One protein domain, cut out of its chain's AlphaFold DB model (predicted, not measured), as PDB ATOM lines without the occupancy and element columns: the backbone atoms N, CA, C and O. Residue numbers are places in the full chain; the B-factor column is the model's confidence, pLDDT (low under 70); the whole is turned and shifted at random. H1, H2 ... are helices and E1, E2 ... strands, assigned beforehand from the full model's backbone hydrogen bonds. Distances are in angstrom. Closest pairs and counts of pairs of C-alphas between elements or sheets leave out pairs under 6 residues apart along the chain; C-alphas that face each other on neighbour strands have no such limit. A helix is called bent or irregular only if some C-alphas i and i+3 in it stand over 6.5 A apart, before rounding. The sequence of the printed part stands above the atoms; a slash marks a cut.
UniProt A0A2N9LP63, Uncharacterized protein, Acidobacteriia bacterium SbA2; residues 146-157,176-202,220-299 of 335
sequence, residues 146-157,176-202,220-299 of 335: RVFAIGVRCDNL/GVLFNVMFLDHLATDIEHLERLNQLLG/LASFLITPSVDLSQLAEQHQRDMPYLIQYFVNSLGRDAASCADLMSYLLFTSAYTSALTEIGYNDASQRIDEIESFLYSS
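AT A GLANCE: This is residues 146 to 157, 176 to 202 and 220 to 299 of the 335 residues of an uncharacterized protein of Acidobacteriia bacterium SbA2 (UniProt A0A2N9LP63). This is a loose, elongated domain with a short two-stranded sheet, E1 and E2, at one end, sandwiched between the long helix H2 and helix H7, and a cluster of helices, H3, H4 and H5 with H1 beside H5, at the other. H6 runs lengthwise from near H3 back to the end of E2. The printed part has 119 residues with seven named helices and two named strands, in the order E1 H1 H2 E2 H3 H4 H5 H6 H7; the class is mostly helix, and the two strands are parallel. The radius of gyration of the C-alphas is 17.2 A, and the C-alphas span 53 by 28 by 19 A.

IN THESE COORDINATES: E1, residues 146 to 150, begins at C-alpha 146, (1.834, 19.870, 21.366), and is 13.3 A long. H1 is residues 176 to 183. H2, residues 185 to 202, is 26.2 A long; it is neither bent nor irregular, but only just: C-alphas 185 and 188 are 6.1 A apart. E2 is residues 221 to 225, 13.7 A. H3 is residues 231 to 237, H4 residues 244 to 253, and H5 residues 257 to 267. H5 is irregular: C-alphas 259 and 262 are 7.2 A apart. H6, residues 271 to 287, is 24.4 A long and begins at C-alpha 271, (-14.680, 9.126, 48.849). H7, residues 289 to 297, ends at C-alpha 297, (8.842, 12.201, 24.596).

HOW THE PARTS SIT: E1 and E2 are parallel neighbours at 14 degrees, with N 147 and O 221 at 2.8 A and N 225 and O 149 at 3.0 A, both within hydrogen-bond range. The closest C-alphas of H2 and E2 are those of Ile 191 and Ser 222, 7.4 A; those of E2 and H7 are Phe 223 and Phe 295, 7.4 A. H2 and H7 are apart. H5 is the hub, touching three helices. It touches H3 at a steep tilt of 65 degrees, opposite ways, closest at the C-alphas of Ser 232 and Asp 262, 4.9 A. It touches H4 at a steep tilt of 52 degrees, closest at the C-alphas of Val 250 and Cys 260, 7.0 A. It touches H1 at a shallow tilt of 33 degrees, only just short of steep, closest at the C-alphas of Gly 176 and Leu 263, 4.5 A. H3 and H6 are close but not clearly touching, with the C-alphas of Ala 235 and Tyr 273 at 7.3 A. Every O i to N i+4 pair is within hydrogen-bond range in H1, H2, H3, H4, H6 and H7; in H5 it is 3 of 7, beside 6 of 8 O i to N i+3 pairs.

THE WHOLE: The C-alphas farthest apart are those of Gly 202 and Tyr 244, 54.7 A. Residues 158 to 175 are not printed, a gap of 15.6 A between C-alphas 157 and 176, nor are residues 203 to 219, a gap of 10.7 A between C-alphas 202 and 220. Of the links that are printed whole, none is long. The mean pLDDT of the printed part is 83.1; residues 155 to 157, 254 to 260 and 299 are under 70.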
ATOM      1  N   ARG A 146       2.566  21.098  21.142       91.75
ATOM      2  CA  ARG A 146       1.834  19.870  21.366       91.75
ATOM      3  C   ARG A 146       0.818  20.144  22.465       91.75
ATOM      4  O   ARG A 146       1.138  20.813  23.452       91.75
ATOM      5  N   VAL A 147      -0.403  19.672  22.273       93.56
ATOM      6  CA  VAL A 147      -1.525  19.863  23.187       93.56
ATOM      7  C   VAL A 147      -1.988  18.501  23.681       93.56
ATOM      8  O   VAL A 147      -2.595  17.746  22.932       93.56
ATOM      9  N   PHE A 148      -1.703  18.201  24.945       94.38
ATOM     10  CA  PHE A 148      -2.290  17.060  25.638       94.38
ATOM     11  C   PHE A 148      -3.549  17.532  26.366       94.38
ATOM     12  O   PHE A 148      -3.466  18.395  27.244       94.38
ATOM     13  N   ALA A 149      -4.707  17.010  25.981       92.88
ATOM     14  CA  ALA A 149      -6.000  17.384  26.530       92.88
ATOM     15  C   ALA A 149      -6.618  16.206  27.287       92.88
ATOM     16  O   ALA A 149      -6.654  15.086  26.784       92.88
ATOM     17  N   ILE A 150      -7.128  16.480  28.488       92.31
ATOM     18  CA  ILE A 150      -7.857  15.513  29.312       92.31
ATOM     19  C   ILE A 150      -9.321  15.941  29.313       92.31
ATOM     20  O   ILE A 150      -9.669  16.980  29.878       92.31
ATOM     21  N   GLY A 151     -10.154  15.166  28.629       88.81
ATOM     22  CA  GLY A 151     -11.600  15.316  28.619       88.81
ATOM     23  C   GLY A 151     -12.259  14.527  29.742       88.81
ATOM     24  O   GLY A 151     -11.697  13.586  30.290       88.81
ATOM     25  N   VAL A 152     -13.480  14.930  30.073       83.31
ATOM     26  CA  VAL A 152     -14.324  14.309  31.111       83.31
ATOM     27  C   VAL A 152     -15.586  13.668  30.527       83.31
ATOM     28  O   VAL A 152     -16.394  13.113  31.263       83.31
ATOM     29  N   ARG A 153     -15.759  13.726  29.202       77.62
ATOM     30  CA  ARG A 153     -16.883  13.126  28.480       77.62
ATOM     31  C   ARG A 153     -16.413  11.872  27.753       77.62
ATOM     32  O   ARG A 153     -15.365  11.907  27.122       77.62
ATOM     33  N   CYS A 154     -17.184  10.792  27.845       71.44
ATOM     34  CA  CYS A 154     -16.938   9.574  27.080       71.44
ATOM     35  C   CYS A 154     -17.414   9.765  25.628       71.44
ATOM     36  O   CYS A 154     -18.543  10.211  25.409       71.44
ATOM     37  N   ASP A 155     -16.579   9.406  24.648       61.28
ATOM     38  CA  ASP A 155     -16.862   9.593  23.210       61.28
ATOM     39  C   ASP A 155     -17.992   8.681  22.686       61.28
ATOM     40  O   ASP A 155     -18.603   8.955  21.656       61.28
ATOM     41  N   ASN A 156     -18.353   7.623  23.420       52.03
ATOM     42  CA  ASN A 156     -19.318   6.605  22.979       52.03
ATOM     43  C   ASN A 156     -20.800   7.051  22.969       52.03
ATOM     44  O   ASN A 156     -21.690   6.216  22.797       52.03
ATOM     45  N   LEU A 157     -21.099   8.341  23.152       51.19
ATOM     46  CA  LEU A 157     -22.466   8.839  23.362       51.19
ATOM     47  C   LEU A 157     -23.124   9.514  22.151       51.19
ATOM     48  O   LEU A 157     -24.265   9.957  22.270       51.19
ATOM     49  N   GLY A 176     -29.201  19.577  34.541       77.75
ATOM     50  CA  GLY A 176     -28.190  18.636  34.048       77.75
ATOM     51  C   GLY A 176     -27.736  18.974  32.629       77.75
ATOM     52  O   GLY A 176     -26.541  19.139  32.388       77.75
ATOM     53  N   VAL A 177     -28.686  19.209  31.719       78.94
ATOM     54  CA  VAL A 177     -28.405  19.639  30.340       78.94
ATOM     55  C   VAL A 177     -27.643  20.966  30.323       78.94
ATOM     56  O   VAL A 177     -26.642  21.088  29.621       78.94
ATOM     57  N   LEU A 178     -28.061  21.952  31.125       82.44
ATOM     58  CA  LEU A 178     -27.354  23.234  31.222       82.44
ATOM     59  C   LEU A 178     -25.903  23.060  31.693       82.44
ATOM     60  O   LEU A 178     -25.011  23.710  31.146       82.44
ATOM     61  N   PHE A 179     -25.646  22.194  32.677       80.00
ATOM     62  CA  PHE A 179     -24.284  21.918  33.140       80.00
ATOM     63  C   PHE A 179     -23.449  21.177  32.097       80.00
ATOM     64  O   PHE A 179     -22.312  21.583  31.859       80.00
ATOM     65  N   ASN A 180     -24.013  20.190  31.400       78.31
ATOM     66  CA  ASN A 180     -23.317  19.492  30.314       78.31
ATOM     67  C   ASN A 180     -22.871  20.458  29.210       78.31
ATOM     68  O   ASN A 180     -21.692  20.471  28.849       78.31
ATOM     69  N   VAL A 181     -23.769  21.347  28.769       78.88
ATOM     70  CA  VAL A 181     -23.458  22.363  27.750       78.88
ATOM     71  C   VAL A 181     -22.365  23.329  28.218       78.88
ATOM     72  O   VAL A 181     -21.519  23.732  27.422       78.88
ATOM     73  N   MET A 182     -22.358  23.716  29.497       77.62
ATOM     74  CA  MET A 182     -21.351  24.640  30.033       77.62
ATOM     75  C   MET A 182     -19.986  23.986  30.298       77.62
ATOM     76  O   MET A 182     -18.975  24.690  30.261       77.62
ATOM     77  N   PHE A 183     -19.934  22.684  30.603       74.62
ATOM     78  CA  PHE A 183     -18.727  22.034  31.132       74.62
ATOM     79  C   PHE A 183     -18.097  20.988  30.214       74.62
ATOM     80  O   PHE A 183     -16.868  20.911  30.162       74.62
ATOM     81  N   LEU A 184     -18.890  20.196  29.493       71.31
ATOM     82  CA  LEU A 184     -18.387  19.016  28.779       71.31
ATOM     83  C   LEU A 184     -18.163  19.273  27.285       71.31
ATOM     84  O   LEU A 184     -17.231  18.723  26.700       71.31
ATOM     85  N   ASP A 185     -18.966  20.142  26.670       73.75
ATOM     86  CA  ASP A 185     -19.042  20.231  25.201       73.75
ATOM     87  C   ASP A 185     -17.912  21.051  24.566       73.75
ATOM     88  O   ASP A 185     -17.573  20.885  23.390       73.75
ATOM     89  N   HIS A 186     -17.301  21.954  25.334       82.38
ATOM     90  CA  HIS A 186     -16.363  22.927  24.780       82.38
ATOM     91  C   HIS A 186     -15.006  22.328  24.398       82.38
ATOM     92  O   HIS A 186     -14.413  22.787  23.427       82.38
ATOM     93  N   LEU A 187     -14.505  21.323  25.123       86.81
ATOM     94  CA  LEU A 187     -13.172  20.774  24.854       86.81
ATOM     95  C   LEU A 187     -13.137  19.933  23.575       86.81
ATOM     96  O   LEU A 187     -12.277  20.176  22.734       86.81
ATOM     97  N   ALA A 188     -14.074  18.995  23.416       83.44
ATOM     98  CA  ALA A 188     -14.157  18.146  22.226       83.44
ATOM     99  C   ALA A 188     -14.329  18.993  20.956       83.44
ATOM    100  O   ALA A 188     -13.556  18.873  20.008       83.44
ATOM    101  N   THR A 189     -15.253  19.959  21.000       86.19
ATOM    102  CA  THR A 189     -15.491  20.890  19.891       86.19
ATOM    103  C   THR A 189     -14.240  21.713  19.545       86.19
ATOM    104  O   THR A 189     -13.920  21.896  18.371       86.19
ATOM    105  N   ASP A 190     -13.498  22.213  20.542       89.19
ATOM    106  CA  ASP A 190     -12.271  22.998  20.310       89.19
ATOM    107  C   ASP A 190     -11.131  22.129  19.737       89.19
ATOM    108  O   ASP A 190     -10.345  22.615  18.922       89.19
ATOM    109  N   ILE A 191     -11.071  20.836  20.089       89.62
ATOM    110  CA  ILE A 191     -10.128  19.861  19.509       89.62
ATOM    111  C   ILE A 191     -10.477  19.557  18.054       89.62
ATOM    112  O   ILE A 191      -9.600  19.670  17.198       89.62
ATOM    113  N   GLU A 192     -11.740  19.277  17.728       88.62
ATOM    114  CA  GLU A 192     -12.163  19.090  16.333       88.62
ATOM    115  C   GLU A 192     -11.847  20.321  15.476       88.62
ATOM    116  O   GLU A 192     -11.397  20.215  14.331       88.62
ATOM    117  N   HIS A 193     -12.079  21.519  16.019       88.88
ATOM    118  CA  HIS A 193     -11.720  22.759  15.342       88.88
ATOM    119  C   HIS A 193     -10.212  22.870  15.118       88.88
ATOM    120  O   HIS A 193      -9.798  23.285  14.031       88.88
ATOM    121  N   LEU A 194      -9.395  22.489  16.101       89.81
ATOM    122  CA  LEU A 194      -7.942  22.463  15.972       89.81
ATOM    123  C   LEU A 194      -7.486  21.468  14.896       89.81
ATOM    124  O   LEU A 194      -6.668  21.821  14.048       89.81
ATOM    125  N   GLU A 195      -8.044  20.260  14.871       89.62
ATOM    126  CA  GLU A 195      -7.718  19.232  13.879       89.62
ATOM    127  C   GLU A 195      -8.121  19.647  12.465       89.62
ATOM    128  O   GLU A 195      -7.322  19.528  11.532       89.62
ATOM    129  N   ARG A 196      -9.317  20.224  12.299       87.94
ATOM    130  CA  ARG A 196      -9.746  20.806  11.018       87.94
ATOM    131  C   ARG A 196      -8.809  21.931  10.582       87.94
ATOM    132  O   ARG A 196      -8.426  21.985   9.415       87.94
ATOM    133  N   LEU A 197      -8.393  22.807  11.500       87.31
ATOM    134  CA  LEU A 197      -7.405  23.850  11.198       87.31
ATOM    135  C   LEU A 197      -6.056  23.254  10.785       87.31
ATOM    136  O   LEU A 197      -5.468  23.724   9.814       87.31
ATOM    137  N   ASN A 198      -5.585  22.203  11.454       88.75
ATOM    138  CA  ASN A 198      -4.356  21.503  11.084       88.75
ATOM    139  C   ASN A 198      -4.447  20.882   9.685       88.75
ATOM    140  O   ASN A 198      -3.516  21.026   8.893       88.75
ATOM    141  N   GLN A 199      -5.571  20.242   9.350       86.94
ATOM    142  CA  GLN A 199      -5.816  19.687   8.016       86.94
ATOM    143  C   GLN A 199      -5.832  20.780   6.944       86.94
ATOM    144  O   GLN A 199      -5.244  20.602   5.877       86.94
ATOM    145  N   LEU A 200      -6.453  21.931   7.220       85.19
ATOM    146  CA  LEU A 200      -6.452  23.080   6.311       85.19
ATOM    147  C   LEU A 200      -5.047  23.666   6.135       85.19
ATOM    148  O   LEU A 200      -4.654  23.957   5.012       85.19
ATOM    149  N   LEU A 201      -4.268  23.798   7.210       83.00
ATOM    150  CA  LEU A 201      -2.877  24.260   7.136       83.00
ATOM    151  C   LEU A 201      -1.965  23.260   6.407       83.00
ATOM    152  O   LEU A 201      -1.003  23.678   5.770       83.00
ATOM    153  N   GLY A 202      -2.262  21.959   6.487       75.94
ATOM    154  CA  GLY A 202      -1.526  20.908   5.780       75.94
ATOM    155  C   GLY A 202      -1.917  20.746   4.306       75.94
ATOM    156  O   GLY A 202      -1.073  20.385   3.490       75.94
ATOM    157  N   LEU A 220      -0.461  22.162  14.984       88.44
ATOM    158  CA  LEU A 220      -0.202  21.748  16.365       88.44
ATOM    159  C   LEU A 220      -0.605  20.291  16.538       88.44
ATOM    160  O   LEU A 220      -1.720  19.933  16.174       88.44
ATOM    161  N   ALA A 221       0.246  19.451  17.119       90.31
ATOM    162  CA  ALA A 221      -0.180  18.088  17.426       90.31
ATOM    163  C   ALA A 221      -1.105  18.103  18.652       90.31
ATOM    164  O   ALA A 221      -0.781  18.729  19.664       90.31
ATOM    165  N   SER A 222      -2.237  17.413  18.575       92.06
ATOM    166  CA  SER A 222      -3.179  17.238  19.681       92.06
ATOM    167  C   SER A 222      -3.281  15.767  20.064       92.06
ATOM    168  O   SER A 222      -3.236  14.895  19.201       92.06
ATOM    169  N   PHE A 223      -3.427  15.500  21.357       92.75
ATOM    170  CA  PHE A 223      -3.743  14.183  21.894       92.75
ATOM    171  C   PHE A 223      -4.829  14.332  22.956       92.75
ATOM    172  O   PHE A 223      -4.647  15.078  23.920       92.75
ATOM    173  N   LEU A 224      -5.956  13.650  22.759       91.88
ATOM    174  CA  LEU A 224      -7.096  13.651  23.669       91.88
ATOM    175  C   LEU A 224      -7.183  12.306  24.395       91.88
ATOM    176  O   LEU A 224      -7.178  11.242  23.765       91.88
ATOM    177  N   ILE A 225      -7.302  12.371  25.718       92.00
ATOM    178  CA  ILE A 225      -7.728  11.252  26.554       92.00
ATOM    179  C   ILE A 225      -9.085  11.578  27.180       92.00
ATOM    180  O   ILE A 225      -9.279  12.661  27.733       92.00
ATOM    181  N   THR A 226     -10.020  10.647  27.062       91.00
ATOM    182  CA  THR A 226     -11.392  10.715  27.573       91.00
ATOM    183  C   THR A 226     -11.658   9.473  28.425       91.00
ATOM    184  O   THR A 226     -11.008   8.446  28.208       91.00
ATOM    185  N   PRO A 227     -12.563   9.544  29.417       90.44
ATOM    186  CA  PRO A 227     -12.879   8.395  30.254       90.44
ATOM    187  C   PRO A 227     -13.518   7.263  29.438       90.44
ATOM    188  O   PRO A 227     -14.371   7.514  28.578       90.44
ATOM    189  N   SER A 228     -13.176   6.010  29.748       88.06
ATOM    190  CA  SER A 228     -13.759   4.833  29.081       88.06
ATOM    191  C   SER A 228     -15.201   4.535  29.503       88.06
ATOM    192  O   SER A 228     -15.875   3.722  28.872       88.06
ATOM    193  N   VAL A 229     -15.660   5.143  30.600       87.88
ATOM    194  CA  VAL A 229     -16.981   4.929  31.206       87.88
ATOM    195  C   VAL A 229     -17.751   6.244  31.249       87.88
ATOM    196  O   VAL A 229     -17.178   7.315  31.441       87.88
ATOM    197  N   ASP A 230     -19.073   6.155  31.109       85.44
ATOM    198  CA  ASP A 230     -19.972   7.282  31.321       85.44
ATOM    199  C   ASP A 230     -20.039   7.651  32.815       85.44
ATOM    200  O   ASP A 230     -20.511   6.881  33.661       85.44
ATOM    201  N   LEU A 231     -19.564   8.856  33.139       84.69
ATOM    202  CA  LEU A 231     -19.517   9.364  34.508       84.69
ATOM    203  C   LEU A 231     -20.912   9.564  35.113       84.69
ATOM    204  O   LEU A 231     -21.049   9.476  36.339       84.69
ATOM    205  N   SER A 232     -21.936   9.784  34.284       81.94
ATOM    206  CA  SER A 232     -23.329   9.893  34.724       81.94
ATOM    207  C   SER A 232     -23.866   8.536  35.178       81.94
ATOM    208  O   SER A 232     -24.450   8.435  36.258       81.94
ATOM    209  N   GLN A 233     -23.586   7.466  34.427       84.44
ATOM    210  CA  GLN A 233     -23.947   6.097  34.830       84.44
ATOM    211  C   GLN A 233     -23.203   5.667  36.096       84.44
ATOM    212  O   GLN A 233     -23.783   5.051  36.991       84.44
ATOM    213  N   LEU A 234     -21.924   6.034  36.212       86.75
ATOM    214  CA  LEU A 234     -21.156   5.794  37.432       86.75
ATOM    215  C   LEU A 234     -21.765   6.538  38.633       86.75
ATOM    216  O   LEU A 234     -21.860   5.981  39.727       86.75
ATOM    217  N   ALA A 235     -22.214   7.783  38.448       85.56
ATOM    218  CA  ALA A 235     -22.840   8.565  39.514       85.56
ATOM    219  C   ALA A 235     -24.162   7.947  39.998       85.56
ATOM    220  O   ALA A 235     -24.453   7.983  41.197       85.56
ATOM    221  N   GLU A 236     -24.940   7.336  39.101       84.31
ATOM    222  CA  GLU A 236     -26.161   6.604  39.453       84.31
ATOM    223  C   GLU A 236     -25.862   5.411  40.379       84.31
ATOM    224  O   GLU A 236     -26.529   5.232  41.402       84.31
ATOM    225  N   GLN A 237     -24.801   4.647  40.097       85.56
ATOM    226  CA  GLN A 237     -24.386   3.513  40.937       85.56
ATOM    227  C   GLN A 237     -24.023   3.943  42.367       85.56
ATOM    228  O   GLN A 237     -24.284   3.214  43.327       85.56
ATOM    229  N   HIS A 238     -23.490   5.155  42.518       84.50
ATOM    230  CA  HIS A 238     -23.085   5.735  43.799       84.50
ATOM    231  C   HIS A 238     -24.127   6.687  44.418       84.50
ATOM    232  O   HIS A 238     -23.837   7.378  45.399       84.50
ATOM    233  N   GLN A 239     -25.372   6.704  43.923       80.06
ATOM    234  CA  GLN A 239     -26.437   7.582  44.437       80.06
ATOM    235  C   GLN A 239     -26.650   7.460  45.953       80.06
ATOM    236  O   GLN A 239     -26.970   8.435  46.641       80.06
ATOM    237  N   ARG A 240     -26.501   6.242  46.481       80.19
ATOM    238  CA  ARG A 240     -26.734   5.931  47.898       80.19
ATOM    239  C   ARG A 240     -25.661   6.504  48.819       80.19
ATOM    240  O   ARG A 240     -25.959   6.743  49.984       80.19
ATOM    241  N   ASP A 241     -24.468   6.766  48.293       81.50
ATOM    242  CA  ASP A 241     -23.344   7.307  49.060       81.50
ATOM    243  C   ASP A 241     -23.469   8.826  49.271       81.50
ATOM    244  O   ASP A 241     -22.718   9.426  50.043       81.50
ATOM    245  N   MET A 242     -24.411   9.468  48.576       78.69
ATOM    246  CA  MET A 242     -24.584  10.913  48.565       78.69
ATOM    247  C   MET A 242     -25.051  11.458  49.931       78.69
ATOM    248  O   MET A 242     -25.982  10.916  50.533       78.69
ATOM    249  N   PRO A 243     -24.480  12.581  50.414       80.69
ATOM    250  CA  PRO A 243     -24.952  13.241  51.626       80.69
ATOM    251  C   PRO A 243     -26.441  13.605  51.549       80.69
ATOM    252  O   PRO A 243     -26.905  14.127  50.534       80.69
ATOM    253  N   TYR A 244     -27.169  13.425  52.658       78.75
ATOM    254  CA  TYR A 244     -28.619  13.660  52.733       78.75
ATOM    255  C   TYR A 244     -29.070  15.028  52.204       78.75
ATOM    256  O   TYR A 244     -30.131  15.125  51.597       78.75
ATOM    257  N   LEU A 245     -28.274  16.084  52.408       74.44
ATOM    258  CA  LEU A 245     -28.596  17.429  51.923       74.44
ATOM    259  C   LEU A 245     -28.633  17.493  50.388       74.44
ATOM    260  O   LEU A 245     -29.543  18.089  49.817       74.44
ATOM    261  N   ILE A 246     -27.663  16.858  49.729       77.62
ATOM    262  CA  ILE A 246     -27.570  16.828  48.267       77.62
ATOM    263  C   ILE A 246     -28.671  15.921  47.707       77.62
ATOM    264  O   ILE A 246     -29.353  16.315  46.768       77.62
ATOM    265  N   GLN A 247     -28.932  14.774  48.347       76.94
ATOM    266  CA  GLN A 247     -30.081  13.926  48.004       76.94
ATOM    267  C   GLN A 247     -31.403  14.691  48.098       76.94
ATOM    268  O   GLN A 247     -32.215  14.616  47.183       76.94
ATOM    269  N   TYR A 248     -31.628  15.446  49.177       75.62
ATOM    270  CA  TYR A 248     -32.841  16.248  49.334       75.62
ATOM    271  C   TYR A 248     -32.967  17.307  48.233       75.62
ATOM    272  O   TYR A 248     -34.041  17.451  47.654       75.62
ATOM    273  N   PHE A 249     -31.875  18.004  47.905       76.06
ATOM    274  CA  PHE A 249     -31.855  18.991  46.826       76.06
ATOM    275  C   PHE A 249     -32.192  18.369  45.466       76.06
ATOM    276  O   PHE A 249     -33.107  18.841  44.795       76.06
ATOM    277  N   VAL A 250     -31.512  17.282  45.092       75.19
ATOM    278  CA  VAL A 250     -31.763  16.569  43.829       75.19
ATOM    279  C   VAL A 250     -33.211  16.072  43.773       75.19
ATOM    280  O   VAL A 250     -33.922  16.367  42.817       75.19
ATOM    281  N   ASN A 251     -33.695  15.435  44.844       75.00
ATOM    282  CA  ASN A 251     -35.068  14.927  44.929       75.00
ATOM    283  C   ASN A 251     -36.132  16.041  44.906       75.00
ATOM    284  O   ASN A 251     -37.262  15.803  44.478       75.00
ATOM    285  N   SER A 252     -35.798  17.249  45.373       73.31
ATOM    286  CA  SER A 252     -36.682  18.420  45.318       73.31
ATOM    287  C   SER A 252     -36.800  19.007  43.908       73.31
ATOM    288  O   SER A 252     -37.766  19.719  43.637       73.31
ATOM    289  N   LEU A 253     -35.837  18.739  43.022       71.19
ATOM    290  CA  LEU A 253     -35.840  19.193  41.626       71.19
ATOM    291  C   LEU A 253     -36.536  18.201  40.673       71.19
ATOM    292  O   LEU A 253     -36.815  18.549  39.523       71.19
ATOM    293  N   GLY A 254     -36.825  16.983  41.143       65.31
ATOM    294  CA  GLY A 254     -37.491  15.917  40.392       65.31
ATOM    295  C   GLY A 254     -37.223  14.542  41.016       65.31
ATOM    296  O   GLY A 254     -36.197  14.342  41.655       65.31
ATOM    297  N   ARG A 255     -38.153  13.585  40.867       58.69
ATOM    298  CA  ARG A 255     -38.059  12.248  41.504       58.69
ATOM    299  C   ARG A 255     -37.445  11.160  40.616       58.69
ATOM    300  O   ARG A 255     -37.217  10.060  41.112       58.69
ATOM    301  N   ASP A 256     -37.182  11.443  39.342       62.09
ATOM    302  CA  ASP A 256     -36.691  10.435  38.400       62.09
ATOM    303  C   ASP A 256     -35.155  10.352  38.442       62.09
ATOM    304  O   ASP A 256     -34.448  11.272  38.027       62.09
ATOM    305  N   ALA A 257     -34.641   9.231  38.961       55.84
ATOM    306  CA  ALA A 257     -33.212   9.003  39.208       55.84
ATOM    307  C   ALA A 257     -32.364   9.024  37.924       55.84
ATOM    308  O   ALA A 257     -31.341   9.702  37.891       55.84
ATOM    309  N   ALA A 258     -32.843   8.389  36.845       57.94
ATOM    310  CA  ALA A 258     -32.163   8.371  35.544       57.94
ATOM    311  C   ALA A 258     -31.961   9.783  34.963       57.94
ATOM    312  O   ALA A 258     -30.993  10.069  34.273       57.94
ATOM    313  N   SER A 259     -32.871  10.695  35.293       58.88
ATOM    314  CA  SER A 259     -32.853  12.090  34.863       58.88
ATOM    315  C   SER A 259     -31.975  13.013  35.689       58.88
ATOM    316  O   SER A 259     -31.687  14.133  35.271       58.88
ATOM    317  N   CYS A 260     -31.572  12.558  36.871       66.69
ATOM    318  CA  CYS A 260     -30.711  13.309  37.767       66.69
ATOM    319  C   CYS A 260     -29.248  12.862  37.676       66.69
ATOM    320  O   CYS A 260     -28.405  13.526  38.270       66.69
ATOM    321  N   ALA A 261     -28.939  11.778  36.954       73.31
ATOM    322  CA  ALA A 261     -27.603  11.188  36.872       73.31
ATOM    323  C   ALA A 261     -26.530  12.203  36.435       73.31
ATOM    324  O   ALA A 261     -25.498  12.330  37.097       73.31
ATOM    325  N   ASP A 262     -26.827  13.007  35.410       74.88
ATOM    326  CA  ASP A 262     -25.943  14.081  34.944       74.88
ATOM    327  C   ASP A 262     -25.663  15.099  36.050       74.88
ATOM    328  O   ASP A 262     -24.512  15.348  36.394       74.88
ATOM    329  N   LEU A 263     -26.712  15.640  36.677       77.56
ATOM    330  CA  LEU A 263     -26.584  16.594  37.781       77.56
ATOM    331  C   LEU A 263     -25.839  15.985  38.982       77.56
ATOM    332  O   LEU A 263     -25.065  16.669  39.653       77.56
ATOM    333  N   MET A 264     -26.065  14.702  39.256       79.69
ATOM    334  CA  MET A 264     -25.424  13.982  40.348       79.69
ATOM    335  C   MET A 264     -23.922  13.813  40.123       79.69
ATOM    336  O   MET A 264     -23.176  13.956  41.090       79.69
ATOM    337  N   SER A 265     -23.472  13.586  38.886       81.31
ATOM    338  CA  SER A 265     -22.041  13.466  38.562       81.31
ATOM    339  C   SER A 265     -21.234  14.712  38.966       81.31
ATOM    340  O   SER A 265     -20.111  14.592  39.449       81.31
ATOM    341  N   TYR A 266     -21.841  15.905  38.901       79.44
ATOM    342  CA  TYR A 266     -21.219  17.165  39.340       79.44
ATOM    343  C   TYR A 266     -21.251  17.396  40.852       79.44
ATOM    344  O   TYR A 266     -20.530  18.253  41.364       79.44
ATOM    345  N   LEU A 267     -22.135  16.704  41.569       80.88
ATOM    346  CA  LEU A 267     -22.417  16.949  42.984       80.88
ATOM    347  C   LEU A 267     -21.838  15.882  43.912       80.88
ATOM    348  O   LEU A 267     -21.731  16.095  45.125       80.88
ATOM    349  N   LEU A 268     -21.493  14.723  43.367       84.19
ATOM    350  CA  LEU A 268     -21.032  13.587  44.135       84.19
ATOM    351  C   LEU A 268     -19.533  13.730  44.435       84.19
ATOM    352  O   LEU A 268     -18.678  13.357  43.649       84.19
ATOM    353  N   PHE A 269     -19.205  14.264  45.611       81.94
ATOM    354  CA  PHE A 269     -17.821  14.399  46.093       81.94
ATOM    355  C   PHE A 269     -17.492  13.394  47.209       81.94
ATOM    356  O   PHE A 269     -16.793  13.711  48.172       81.94
ATOM    357  N   THR A 270     -18.057  12.185  47.136       85.62
ATOM    358  CA  THR A 270     -17.860  11.142  48.152       85.62
ATOM    359  C   THR A 270     -16.560  10.388  47.900       85.62
ATOM    360  O   THR A 270     -16.145  10.216  46.759       85.62
ATOM    361  N   SER A 271     -15.932   9.886  48.968       87.56
ATOM    362  CA  SER A 271     -14.680   9.126  48.849       87.56
ATOM    363  C   SER A 271     -14.809   7.900  47.944       87.56
ATOM    364  O   SER A 271     -13.850   7.562  47.260       87.56
ATOM    365  N   ALA A 272     -15.963   7.222  47.950       89.50
ATOM    366  CA  ALA A 272     -16.198   6.053  47.107       89.50
ATOM    367  C   ALA A 272     -16.196   6.439  45.622       89.50
ATOM    368  O   ALA A 272     -15.463   5.849  44.833       89.50
ATOM    369  N   TYR A 273     -16.936   7.492  45.269       90.00
ATOM    370  CA  TYR A 273     -17.021   7.966  43.893       90.00
ATOM    371  C   TYR A 273     -15.697   8.544  43.387       90.00
ATOM    372  O   TYR A 273     -15.244   8.186  42.306       90.00
ATOM    373  N   THR A 274     -15.014   9.382  44.176       90.81
ATOM    374  CA  THR A 274     -13.726   9.961  43.757       90.81
ATOM    375  C   THR A 274     -12.623   8.909  43.620       90.81
ATOM    376  O   THR A 274     -11.758   9.043  42.751       90.81
ATOM    377  N   SER A 275     -12.665   7.840  44.424       92.81
ATOM    378  CA  SER A 275     -11.755   6.699  44.269       92.81
ATOM    379  C   SER A 275     -12.036   5.939  42.974       92.81
ATOM    380  O   SER A 275     -11.097   5.671  42.228       92.81
ATOM    381  N   ALA A 276     -13.310   5.678  42.659       92.81
ATOM    382  CA  ALA A 276     -13.705   5.038  41.403       92.81
ATOM    383  C   ALA A 276     -13.283   5.869  40.176       92.81
ATOM    384  O   ALA A 276     -12.706   5.328  39.237       92.81
ATOM    385  N   LEU A 277     -13.474   7.196  40.210       92.56
ATOM    386  CA  LEU A 277     -12.997   8.102  39.155       92.56
ATOM    387  C   LEU A 277     -11.474   8.031  38.967       92.56
ATOM    388  O   LEU A 277     -10.982   8.060  37.840       92.56
ATOM    389  N   THR A 278     -10.727   7.933  40.068       93.50
ATOM    390  CA  THR A 278      -9.260   7.830  40.028       93.50
ATOM    391  C   THR A 278      -8.814   6.502  39.416       93.50
ATOM    392  O   THR A 278      -7.879   6.484  38.619       93.50
ATOM    393  N   GLU A 279      -9.486   5.400  39.754       95.12
ATOM    394  CA  GLU A 279      -9.202   4.072  39.203       95.12
ATOM    395  C   GLU A 279      -9.485   4.002  37.698       95.12
ATOM    396  O   GLU A 279      -8.649   3.506  36.944       95.12
ATOM    397  N   ILE A 280     -10.609   4.570  37.247       93.75
ATOM    398  CA  ILE A 280     -10.936   4.687  35.818       93.75
ATOM    399  C   ILE A 280      -9.837   5.472  35.096       93.75
ATOM    400  O   ILE A 280      -9.249   4.961  34.148       93.75
ATOM    401  N   GLY A 281      -9.467   6.653  35.603       93.75
ATOM    402  CA  GLY A 281      -8.403   7.458  34.997       93.75
ATOM    403  C   GLY A 281      -7.046   6.743  34.945       93.75
ATOM    404  O   GLY A 281      -6.321   6.869  33.959       93.75
ATOM    405  N   TYR A 282      -6.706   5.963  35.976       95.19
ATOM    406  CA  TYR A 282      -5.480   5.161  35.993       95.19
ATOM    407  C   TYR A 282      -5.513   4.044  34.943       95.19
ATOM    408  O   TYR A 282      -4.528   3.841  34.229       95.19
ATOM    409  N   ASN A 283      -6.636   3.335  34.826       95.44
ATOM    410  CA  ASN A 283      -6.814   2.261  33.851       95.44
ATOM    411  C   ASN A 283      -6.796   2.797  32.413       95.44
ATOM    412  O   ASN A 283      -6.095   2.235  31.571       95.44
ATOM    413  N   ASP A 284      -7.480   3.911  32.153       94.00
ATOM    414  CA  ASP A 284      -7.548   4.548  30.832       94.00
ATOM    415  C   ASP A 284      -6.173   5.046  30.377       94.00
ATOM    416  O   ASP A 284      -5.760   4.811  29.239       94.00
ATOM    417  N   ALA A 285      -5.418   5.672  31.286       94.44
ATOM    418  CA  ALA A 285      -4.046   6.086  31.011       94.44
ATOM    419  C   ALA A 285      -3.110   4.882  30.807       94.44
ATOM    420  O   ALA A 285      -2.259   4.916  29.921       94.44
ATOM    421  N   SER A 286      -3.282   3.808  31.585       95.31
ATOM    422  CA  SER A 286      -2.458   2.596  31.476       95.31
ATOM    423  C   SER A 286      -2.667   1.863  30.151       95.31
ATOM    424  O   SER A 286      -1.707   1.357  29.577       95.31
ATOM    425  N   GLN A 287      -3.899   1.822  29.635       95.25
ATOM    426  CA  GLN A 287      -4.207   1.180  28.349       95.25
ATOM    427  C   GLN A 287      -3.580   1.902  27.151       95.25
ATOM    428  O   GLN A 287      -3.311   1.268  26.135       95.25
ATOM    429  N   ARG A 288      -3.343   3.215  27.270       94.50
ATOM    430  CA  ARG A 288      -2.784   4.065  26.206       94.50
ATOM    431  C   ARG A 288      -1.404   4.623  26.561       94.50
ATOM    432  O   ARG A 288      -0.990   5.636  25.999       94.50
ATOM    433  N   ILE A 289      -0.686   3.981  27.487       94.88
ATOM    434  CA  ILE A 289       0.571   4.511  28.032       94.88
ATOM    435  C   ILE A 289       1.631   4.716  26.946       94.88
ATOM    436  O   ILE A 289       2.248   5.776  26.906       94.88
ATOM    437  N   ASP A 290       1.755   3.778  26.005       94.75
ATOM    438  CA  ASP A 290       2.722   3.859  24.902       94.75
ATOM    439  C   ASP A 290       2.450   5.072  23.993       94.75
ATOM    440  O   ASP A 290       3.372   5.760  23.549       94.75
ATOM    441  N   GLU A 291       1.174   5.378  23.735       94.56
ATOM    442  CA  GLU A 291       0.776   6.552  22.954       94.56
ATOM    443  C   GLU A 291       1.069   7.855  23.707       94.56
ATOM    444  O   GLU A 291       1.538   8.825  23.106       94.56
ATOM    445  N   ILE A 292       0.812   7.880  25.020       94.50
ATOM    446  CA  ILE A 292       1.077   9.036  25.887       94.50
ATOM    447  C   ILE A 292       2.583   9.303  25.958       94.50
ATOM    448  O   ILE A 292       3.015  10.440  25.763       94.50
ATOM    449  N   GLU A 293       3.391   8.272  26.204       94.12
ATOM    450  CA  GLU A 293       4.850   8.381  26.255       94.12
ATOM    451  C   GLU A 293       5.413   8.836  24.913       94.12
ATOM    452  O   GLU A 293       6.194   9.788  24.868       94.12
ATOM    453  N   SER A 294       4.948   8.243  23.812       94.12
ATOM    454  CA  SER A 294       5.293   8.701  22.469       94.12
ATOM    455  C   SER A 294       4.930  10.177  22.286       94.12
ATOM    456  O   SER A 294       5.782  10.984  21.913       94.12
ATOM    457  N   PHE A 295       3.714  10.596  22.628       93.88
ATOM    458  CA  PHE A 295       3.302  11.987  22.462       93.88
ATOM    459  C   PHE A 295       4.140  12.970  23.291       93.88
ATOM    460  O   PHE A 295       4.448  14.061  22.803       93.88
ATOM    461  N   LEU A 296       4.521  12.605  24.520       90.81
ATOM    462  CA  LEU A 296       5.288  13.462  25.427       90.81
ATOM    463  C   LEU A 296       6.784  13.492  25.077       90.81
ATOM    464  O   LEU A 296       7.367  14.582  25.034       90.81
ATOM    465  N   TYR A 297       7.386  12.351  24.736       88.44
ATOM    466  CA  TYR A 297       8.842  12.201  24.596       88.44
ATOM    467  C   TYR A 297       9.368  12.145  23.152       88.44
ATOM    468  O   TYR A 297      10.556  12.380  22.957       88.44
ATOM    469  N   SER A 298       8.529  11.967  22.119       73.88
ATOM    470  CA  SER A 298       8.978  11.834  20.707       73.88
ATOM    471  C   SER A 298       9.749  13.031  20.120       73.88
ATOM    472  O   SER A 298      10.140  13.004  18.957       73.88
ATOM    473  N   SER A 299       9.960  14.112  20.873       56.59
ATOM    474  CA  SER A 299      10.785  15.254  20.441       56.59
ATOM    475  C   SER A 299      12.233  15.205  20.925       56.59
ATOM    476  O   SER A 299      13.038  15.965  20.394       56.59
TER     477      SER A 299